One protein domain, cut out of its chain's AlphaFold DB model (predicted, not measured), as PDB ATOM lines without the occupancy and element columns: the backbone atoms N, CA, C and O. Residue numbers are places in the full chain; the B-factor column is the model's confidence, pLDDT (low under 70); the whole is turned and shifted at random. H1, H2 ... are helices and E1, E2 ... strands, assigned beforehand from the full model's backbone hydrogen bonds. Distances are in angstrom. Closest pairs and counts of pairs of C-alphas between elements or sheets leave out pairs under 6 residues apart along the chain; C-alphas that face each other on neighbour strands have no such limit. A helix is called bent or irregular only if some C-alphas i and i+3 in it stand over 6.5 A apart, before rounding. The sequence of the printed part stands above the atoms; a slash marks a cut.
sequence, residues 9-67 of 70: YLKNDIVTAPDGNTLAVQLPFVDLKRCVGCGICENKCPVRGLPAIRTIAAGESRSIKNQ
ATOM      1  N   TYR A   9     170.333 193.542 119.524       95.62
ATOM      2  CA  TYR A   9     170.740 194.945 119.463       95.62
ATOM      3  C   TYR A   9     170.278 195.717 120.704       95.62
ATOM      4  O   TYR A   9     169.457 195.221 121.470       95.62
ATOM      5  N   LEU A  10     170.824 196.914 120.920       95.38
ATOM      6  CA  LEU A  10     170.353 197.835 121.955       95.38
ATOM      7  C   LEU A  10     169.367 198.827 121.332       95.38
ATOM      8  O   LEU A  10     169.650 199.389 120.275       95.38
ATOM      9  N   LYS A  11     168.218 199.029 121.980       95.50
ATOM     10  CA  LYS A  11     167.246 200.079 121.651       95.50
ATOM     11  C   LYS A  11     167.180 201.089 122.794       95.50
ATOM     12  O   LYS A  11     167.240 200.694 123.956       95.50
ATOM     13  N   ASN A  12     167.041 202.371 122.472       96.75
ATOM     14  CA  ASN A  12     166.746 203.387 123.480       96.75
ATOM     15  C   ASN A  12     165.276 203.268 123.899       96.75
ATOM     16  O   ASN A  12     164.409 203.107 123.040       96.75
ATOM     17  N   ASP A  13     165.014 203.333 125.199       95.50
ATOM     18  CA  ASP A  13     163.676 203.265 125.779       95.50
ATOM     19  C   ASP A  13     163.594 204.135 127.043       95.50
ATOM     20  O   ASP A  13     164.623 204.474 127.633       95.50
ATOM     21  N   ILE A  14     162.381 204.497 127.460       96.44
ATOM     22  CA  ILE A  14     162.139 205.246 128.699       96.44
ATOM     23  C   ILE A  14     161.473 204.301 129.692       96.44
ATOM     24  O   ILE A  14     160.382 203.795 129.439       96.44
ATOM     25  N   VAL A  15     162.126 204.061 130.829       93.69
ATOM     26  CA  VAL A  15     161.612 203.183 131.889       93.69
ATOM     27  C   VAL A  15     161.283 203.981 133.141       93.69
ATOM     28  O   VAL A  15     161.989 204.928 133.488       93.69
ATOM     29  N   THR A  16     160.223 203.579 133.838       95.81
ATOM     30  CA  THR A  16     159.876 204.129 135.151       95.81
ATOM     31  C   THR A  16     160.627 203.360 136.229       95.81
ATOM     32  O   THR A  16     160.487 202.141 136.346       95.81
ATOM     33  N   ALA A  17     161.447 204.065 136.998       91.25
ATOM     34  CA  ALA A  17     162.162 203.518 138.137       91.25
ATOM     35  C   ALA A  17     161.218 203.327 139.347       91.25
ATOM     36  O   ALA A  17     160.133 203.912 139.389       91.25
ATOM     37  N   PRO A  18     161.603 202.512 140.347       92.19
ATOM     38  CA  PRO A  18     160.767 202.256 141.527       92.19
ATOM     39  C   PRO A  18     160.405 203.505 142.346       92.19
ATOM     40  O   PRO A  18     159.426 203.488 143.082       92.19
ATOM     41  N   ASP A  19     161.188 204.577 142.225       94.75
ATOM     42  CA  ASP A  19     160.971 205.877 142.868       94.75
ATOM     43  C   ASP A  19     159.986 206.785 142.100       94.75
ATOM     44  O   ASP A  19     159.709 207.900 142.535       94.75
ATOM     45  N   GLY A  20     159.446 206.317 140.969       93.44
ATOM     46  CA  GLY A  20     158.523 207.061 140.109       93.44
ATOM     47  C   GLY A  20     159.204 207.961 139.075       93.44
ATOM     48  O   GLY A  20     158.515 208.534 138.230       93.44
ATOM     49  N   ASN A  21     160.536 208.062 139.082       95.44
ATOM     50  CA  ASN A  21     161.271 208.839 138.090       95.44
ATOM     51  C   ASN A  21     161.351 208.095 136.750       95.44
ATOM     52  O   ASN A  21     161.354 206.864 136.695       95.44
ATOM     53  N   THR A  22     161.446 208.841 135.648       95.88
ATOM     54  CA  THR A  22     161.649 208.262 134.310       95.88
ATOM     55  C   THR A  22     163.118 208.341 133.913       95.88
ATOM     56  O   THR A  22     163.781 209.355 134.128       95.88
ATOM     57  N   LEU A  23     163.645 207.255 133.347       95.25
ATOM     58  CA  LEU A  23     165.045 207.132 132.955       95.25
ATOM     59  C   LEU A  23     165.145 206.684 131.498       95.25
ATOM     60  O   LEU A  23     164.544 205.683 131.105       95.25
ATOM     61  N   ALA A  24     165.944 207.401 130.709       95.62
ATOM     62  CA  ALA A  24     166.326 206.959 129.375       95.62
ATOM     63  C   ALA A  24     167.413 205.882 129.491       95.62
ATOM     64  O   ALA A  24     168.493 206.128 130.030       95.62
ATOM     65  N   VAL A  25     167.128 204.682 128.993       94.06
ATOM     66  CA  VAL A  25     168.009 203.514 129.095       94.06
ATOM     67  C   VAL A  25     168.145 202.808 127.750       94.06
ATOM     68  O   VAL A  25     167.312 202.950 126.858       94.06
ATOM     69  N   GLN A  26     169.201 202.009 127.611       94.25
ATOM     70  CA  GLN A  26     169.375 201.109 126.474       94.25
ATOM     71  C   GLN A  26     168.964 199.693 126.870       94.25
ATOM     72  O   GLN A  26     169.629 199.052 127.685       94.25
ATOM     73  N   LEU A  27     167.880 199.195 126.279       93.69
ATOM     74  CA  LEU A  27     167.379 197.844 126.512       93.69
ATOM     75  C   LEU A  27     167.809 196.906 125.386       93.69
ATOM     76  O   LEU A  27     167.815 197.302 124.217       93.69
ATOM     77  N   PRO A  28     168.143 195.644 125.697       95.31
ATOM     78  CA  PRO A  28     168.391 194.665 124.660       95.31
ATOM     79  C   PRO A  28     167.080 194.307 123.951       95.31
ATOM     80  O   PRO A  28     166.050 194.072 124.580       95.31
ATOM     81  N   PHE A  29     167.133 194.224 122.629       95.44
ATOM     82  CA  PHE A  29     166.055 193.748 121.777       95.44
ATOM     83  C   PHE A  29     166.558 192.571 120.945       95.44
ATOM     84  O   PHE A  29     167.678 192.592 120.426       95.44
ATOM     85  N   VAL A  30     165.721 191.542 120.809       95.69
ATOM     86  CA  VAL A  30     166.031 190.327 120.050       95.69
ATOM     87  C   VAL A  30     165.126 190.235 118.826       95.69
ATOM     88  O   VAL A  30     163.907 190.176 118.949       95.69
ATOM     89  N   ASP A  31     165.726 190.157 117.640       94.56
ATOM     90  CA  ASP A  31     165.029 189.750 116.424       94.56
ATOM     91  C   ASP A  31     164.871 188.224 116.418       94.56
ATOM     92  O   ASP A  31     165.807 187.476 116.113       94.56
ATOM     93  N   LEU A  32     163.668 187.761 116.765       90.12
ATOM     94  CA  LEU A  32     163.338 186.338 116.843       90.12
ATOM     95  C   LEU A  32     163.477 185.612 115.499       90.12
ATOM     96  O   LEU A  32     163.768 184.421 115.502       90.12
ATOM     97  N   LYS A  33     163.355 186.305 114.356       90.56
ATOM     98  CA  LYS A  33     163.530 185.680 113.031       90.56
ATOM     99  C   LYS A  33     164.985 185.307 112.750       90.56
ATOM    100  O   LYS A  33     165.249 184.437 111.927       90.56
ATOM    101  N   ARG A  34     165.932 185.977 113.413       92.69
ATOM    102  CA  ARG A  34     167.380 185.741 113.280       92.69
ATOM    103  C   ARG A  34     167.965 184.987 114.470       92.69
ATOM    104  O   ARG A  34     169.094 184.504 114.401       92.69
ATOM    105  N   CYS A  35     167.247 184.931 115.587       93.62
ATOM    106  CA  CYS A  35     167.712 184.278 116.798       93.62
ATOM    107  C   CYS A  35     167.746 182.756 116.614       93.62
ATOM    108  O   CYS A  35     166.731 182.129 116.346       93.62
ATOM    109  N   VAL A  36     168.918 182.155 116.826       93.19
ATOM    110  CA  VAL A  36     169.121 180.697 116.720       93.19
ATOM    111  C   VAL A  36     169.082 179.976 118.074       93.19
ATOM    112  O   VAL A  36     169.498 178.829 118.176       93.19
ATOM    113  N   GLY A  37     168.673 180.656 119.151       94.00
ATOM    114  CA  GLY A  37     168.584 180.044 120.486       94.00
ATOM    115  C   GLY A  37     169.931 179.686 121.137       94.00
ATOM    116  O   GLY A  37     169.983 178.821 121.999       94.00
ATOM    117  N   CYS A  38     171.034 180.341 120.754       95.19
ATOM    118  CA  CYS A  38     172.391 179.992 121.220       95.19
ATOM    119  C   CYS A  38     172.704 180.252 122.712       95.19
ATOM    120  O   CYS A  38     173.794 179.911 123.157       95.19
ATOM    121  N   GLY A  39     171.850 180.959 123.459       95.62
ATOM    122  CA  GLY A  39     172.064 181.257 124.887       95.62
ATOM    123  C   GLY A  39     173.197 182.238 125.245       95.62
ATOM    124  O   GLY A  39     173.319 182.630 126.402       95.62
ATOM    125  N   ILE A  40     174.012 182.713 124.291       96.69
ATOM    126  CA  ILE A  40     175.149 183.611 124.598       96.69
ATOM    127  C   ILE A  40     174.694 184.929 125.247       96.69
ATOM    128  O   ILE A  40     175.384 185.450 126.115       96.69
ATOM    129  N   CYS A  41     173.559 185.490 124.818       96.38
ATOM    130  CA  CYS A  41     173.020 186.734 125.384       96.38
ATOM    131  C   CYS A  41     172.629 186.599 126.860       96.38
ATOM    132  O   CYS A  41     172.824 187.538 127.624       96.38
ATOM    133  N   GLU A  42     172.124 185.434 127.250       96.81
ATOM    134  CA  GLU A  42     171.809 185.100 128.634       96.81
ATOM    135  C   GLU A  42     173.096 184.871 129.439       96.81
ATOM    136  O   GLU A  42     173.316 185.518 130.460       96.81
ATOM    137  N   ASN A  43     174.001 184.025 128.932       95.75
ATOM    138  CA  ASN A  43     175.234 183.638 129.628       95.75
ATOM    139  C   ASN A  43     176.244 184.785 129.801       95.75
ATOM    140  O   ASN A  43     176.988 184.814 130.778       95.75
ATOM    141  N   LYS A  44     176.309 185.710 128.837       95.19
ATOM    142  CA  LYS A  44     177.255 186.839 128.827       95.19
ATOM    143  C   LYS A  44     176.594 188.165 129.186       95.19
ATOM    144  O   LYS A  44     177.128 189.217 128.839       95.19
ATOM    145  N   CYS A  45     175.435 188.131 129.843       95.25
ATOM    146  CA  CYS A  45     174.794 189.350 130.306       95.25
ATOM    147  C   CYS A  45     175.745 190.102 131.261       95.25
ATOM    148  O   CYS A  45     176.228 189.504 132.221       95.25
ATOM    149  N   PRO A  46     176.045 191.393 131.014       93.75
ATOM    150  CA  PRO A  46     176.991 192.146 131.841       93.75
ATOM    151  C   PRO A  46     176.394 192.591 133.186       93.75
ATOM    152  O   PRO A  46     177.119 193.077 134.053       93.75
ATOM    153  N   VAL A  47     175.077 192.464 133.360       91.88
ATOM    154  CA  VAL A  47     174.379 192.881 134.578       91.88
ATOM    155  C   VAL A  47     174.625 191.858 135.684       91.88
ATOM    156  O   VAL A  47     174.426 190.659 135.497       91.88
ATOM    157  N   ARG A  48     175.023 192.338 136.865       87.81
ATOM    158  CA  ARG A  48     175.088 191.518 138.078       87.81
ATOM    159  C   ARG A  48     173.663 191.281 138.576       87.81
ATOM    160  O   ARG A  48     173.066 192.171 139.170       87.81
ATOM    161  N   GLY A  49     173.109 190.109 138.290       91.69
ATOM    162  CA  GLY A  49     171.744 189.751 138.663       91.69
ATOM    163  C   GLY A  49     171.085 188.863 137.617       91.69
ATOM    164  O   GLY A  49     171.747 188.055 136.968       91.69
ATOM    165  N   LEU A  50     169.769 189.010 137.466       93.56
ATOM    166  CA  LEU A  50     169.028 188.281 136.444       93.56
ATOM    167  C   LEU A  50     169.359 188.831 135.047       93.56
ATOM    168  O   LEU A  50     169.335 190.049 134.852       93.56
ATOM    169  N   PRO A  51     169.629 187.956 134.064       95.19
ATOM    170  CA  PRO A  51     169.885 188.391 132.705       95.19
ATOM    171  C   PRO A  51     168.612 188.969 132.084       95.19
ATOM    172  O   PRO A  51     167.514 188.446 132.275       95.19
ATOM    173  N   ALA A  52     168.775 190.026 131.291       94.38
ATOM    174  CA  ALA A  52     167.662 190.685 130.608       94.38
ATOM    175  C   ALA A  52     167.024 189.821 129.502       94.38
ATOM    176  O   ALA A  52     165.887 190.060 129.107       94.38
ATOM    177  N   ILE A  53     167.748 188.821 128.990       95.69
ATOM    178  CA  ILE A  53     167.248 187.861 128.003       95.69
ATOM    179  C   ILE A  53     167.420 186.459 128.569       95.69
ATOM    180  O   ILE A  53     168.491 186.127 129.074       95.69
ATOM    181  N   ARG A  54     166.382 185.635 128.413       94.75
ATOM    182  CA  ARG A  54     166.411 184.199 128.696       94.75
ATOM    183  C   ARG A  54     166.129 183.410 127.431       94.75
ATOM    184  O   ARG A  54     165.300 183.809 126.616       94.75
ATOM    185  N   THR A  55     166.816 182.291 127.282       94.62
ATOM    186  CA  THR A  55     166.632 181.350 126.183       94.62
ATOM    187  C   THR A  55     165.987 180.079 126.709       94.62
ATOM    188  O   THR A  55     166.494 179.432 127.616       94.62
ATOM    189  N   ILE A  56     164.831 179.733 126.148       92.38
ATOM    190  CA  ILE A  56     164.075 178.531 126.503       92.38
ATOM    191  C   ILE A  56     163.729 177.760 125.233       92.38
ATOM    192  O   ILE A  56     163.703 178.334 124.146       92.38
ATOM    193  N   ALA A  57     163.457 176.463 125.367       89.81
ATOM    194  CA  ALA A  57     163.088 175.616 124.233       89.81
ATOM    195  C   ALA A  57     161.647 175.846 123.742       89.81
ATOM    196  O   ALA A  57     161.287 175.359 122.678       89.81
ATOM    197  N   ALA A  58     160.814 176.569 124.497       87.81
ATOM    198  CA  ALA A  58     159.428 176.820 124.112       87.81
ATOM    199  C   ALA A  58     159.350 177.577 122.775       87.81
ATOM    200  O   ALA A  58     159.965 178.629 122.609       87.81
ATOM    201  N   GLY A  59     158.576 177.038 121.836       84.25
ATOM    202  CA  GLY A  59     158.400 177.587 120.493       84.25
ATOM    203  C   GLY A  59     159.527 177.254 119.513       84.25
ATOM    204  O   GLY A  59     159.586 177.860 118.446       84.25
ATOM    205  N   GLU A  60     160.433 176.326 119.836       87.19
ATOM    206  CA  GLU A  60     161.499 175.945 118.907       87.19
ATOM    207  C   GLU A  60     161.027 175.042 117.755       87.19
ATOM    208  O   GLU A  60     160.055 174.296 117.868       87.19
ATOM    209  N   SER A  61     161.789 175.025 116.658       85.50
ATOM    210  CA  SER A  61     161.498 174.206 115.473       85.50
ATOM    211  C   SER A  61     162.085 172.790 115.507       85.50
ATOM    212  O   SER A  61     161.667 171.944 114.721       85.50
ATOM    213  N   ARG A  62     163.045 172.502 116.398       86.56
ATOM    214  CA  ARG A  62     163.778 171.217 116.425       86.56
ATOM    215  C   ARG A  62     162.965 170.057 117.006       86.56
ATOM    216  O   ARG A  62     163.270 168.903 116.724       86.56
ATOM    217  N   SER A  63     161.966 170.351 117.840       89.19
ATOM    218  CA  SER A  63     161.173 169.355 118.564       89.19
ATOM    219  C   SER A  63     159.690 169.673 118.460       89.19
ATOM    220  O   SER A  63     159.257 170.744 118.872       89.19
ATOM    221  N   ILE A  64     158.902 168.703 117.993       88.00
ATOM    222  CA  ILE A  64     157.435 168.805 117.910       88.00
ATOM    223  C   ILE A  64     156.825 169.042 119.300       88.00
ATOM    224  O   ILE A  64     155.890 169.818 119.439       88.00
ATOM    225  N   LYS A  65     157.395 168.430 120.351       89.94
ATOM    226  CA  LYS A  65     156.905 168.573 121.737       89.94
ATOM    227  C   LYS A  65     157.052 169.991 122.290       89.94
ATOM    228  O   LYS A  65     156.358 170.344 123.234       89.94
ATOM    229  N   ASN A  66     157.984 170.764 121.736       88.06
ATOM    230  CA  ASN A  66     158.320 172.099 122.215       88.06
ATOM    231  C   ASN A  66     157.649 173.200 121.381       88.06
ATOM    232  O   ASN A  66     157.834 174.379 121.679       88.06
ATOM    233  N   GLN A  67     156.873 172.840 120.354       85.25
ATOM    234  CA  GLN A  67     156.098 173.800 119.580       85.25
ATOM    235  C   GLN A  67     154.945 174.342 120.430       85.25
ATOM    236  O   GLN A  67     154.258 173.594 121.124       85.25
TER     237      GLN A  67
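What this domain is: This is residues 9 to 67 of the 70 residues of the protein "4Fe-4S binding protein" of Desulfobacterales bacterium (UniProt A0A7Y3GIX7). Little regular structure is present: a bent two-strand hairpin, E1 and E2, makes one end, and a winding chain of loops with the short helix H1 makes the rest, ending in a tail at the other end. The 59 printed residues hold E1, E2 and H1 in that order, mostly strand, with 21 residues in named elements. The two-strand sheet, order E1 - E2, is antiparallel. The whole is loose, with a radius of gyration of the C-alphas of 14.7 A, and spans 45 by 22 by 19 A.

Where its parts are: E2, residues 22 to 30, is 23.3 A long. E1, residues 9 to 16, is 21.2 A long and begins at C-alpha 9 (170.740, 194.945, 119.463). H1, residues 40 to 43, is 5.0 A long and ends at C-alpha 43 (175.234, 183.638, 129.628).

How they stand to each other: E1 and E2 form a hairpin with a tight link, their directions at 146 degrees. N 11 and O 27 are within hydrogen-bond range at 2.9 A, as are N 29 and O 9 at 2.8 A. E1 bends by 56 degrees at residue 12 and E2 by 54 degrees at residue 25. E1 and H1 are apart. H1 is too short for an O i to N i+4 pair; its one O i to N i+3 pair is within range.

The domain as a whole: The C-alphas farthest apart, Asn 21 and Ile 64, are 45.0 A apart. The printed part has no cut and no long link between named elements; residues 44 to 67 hold no named element. Mean pLDDT of the printed part is 93.0, and no printed residue is under 70.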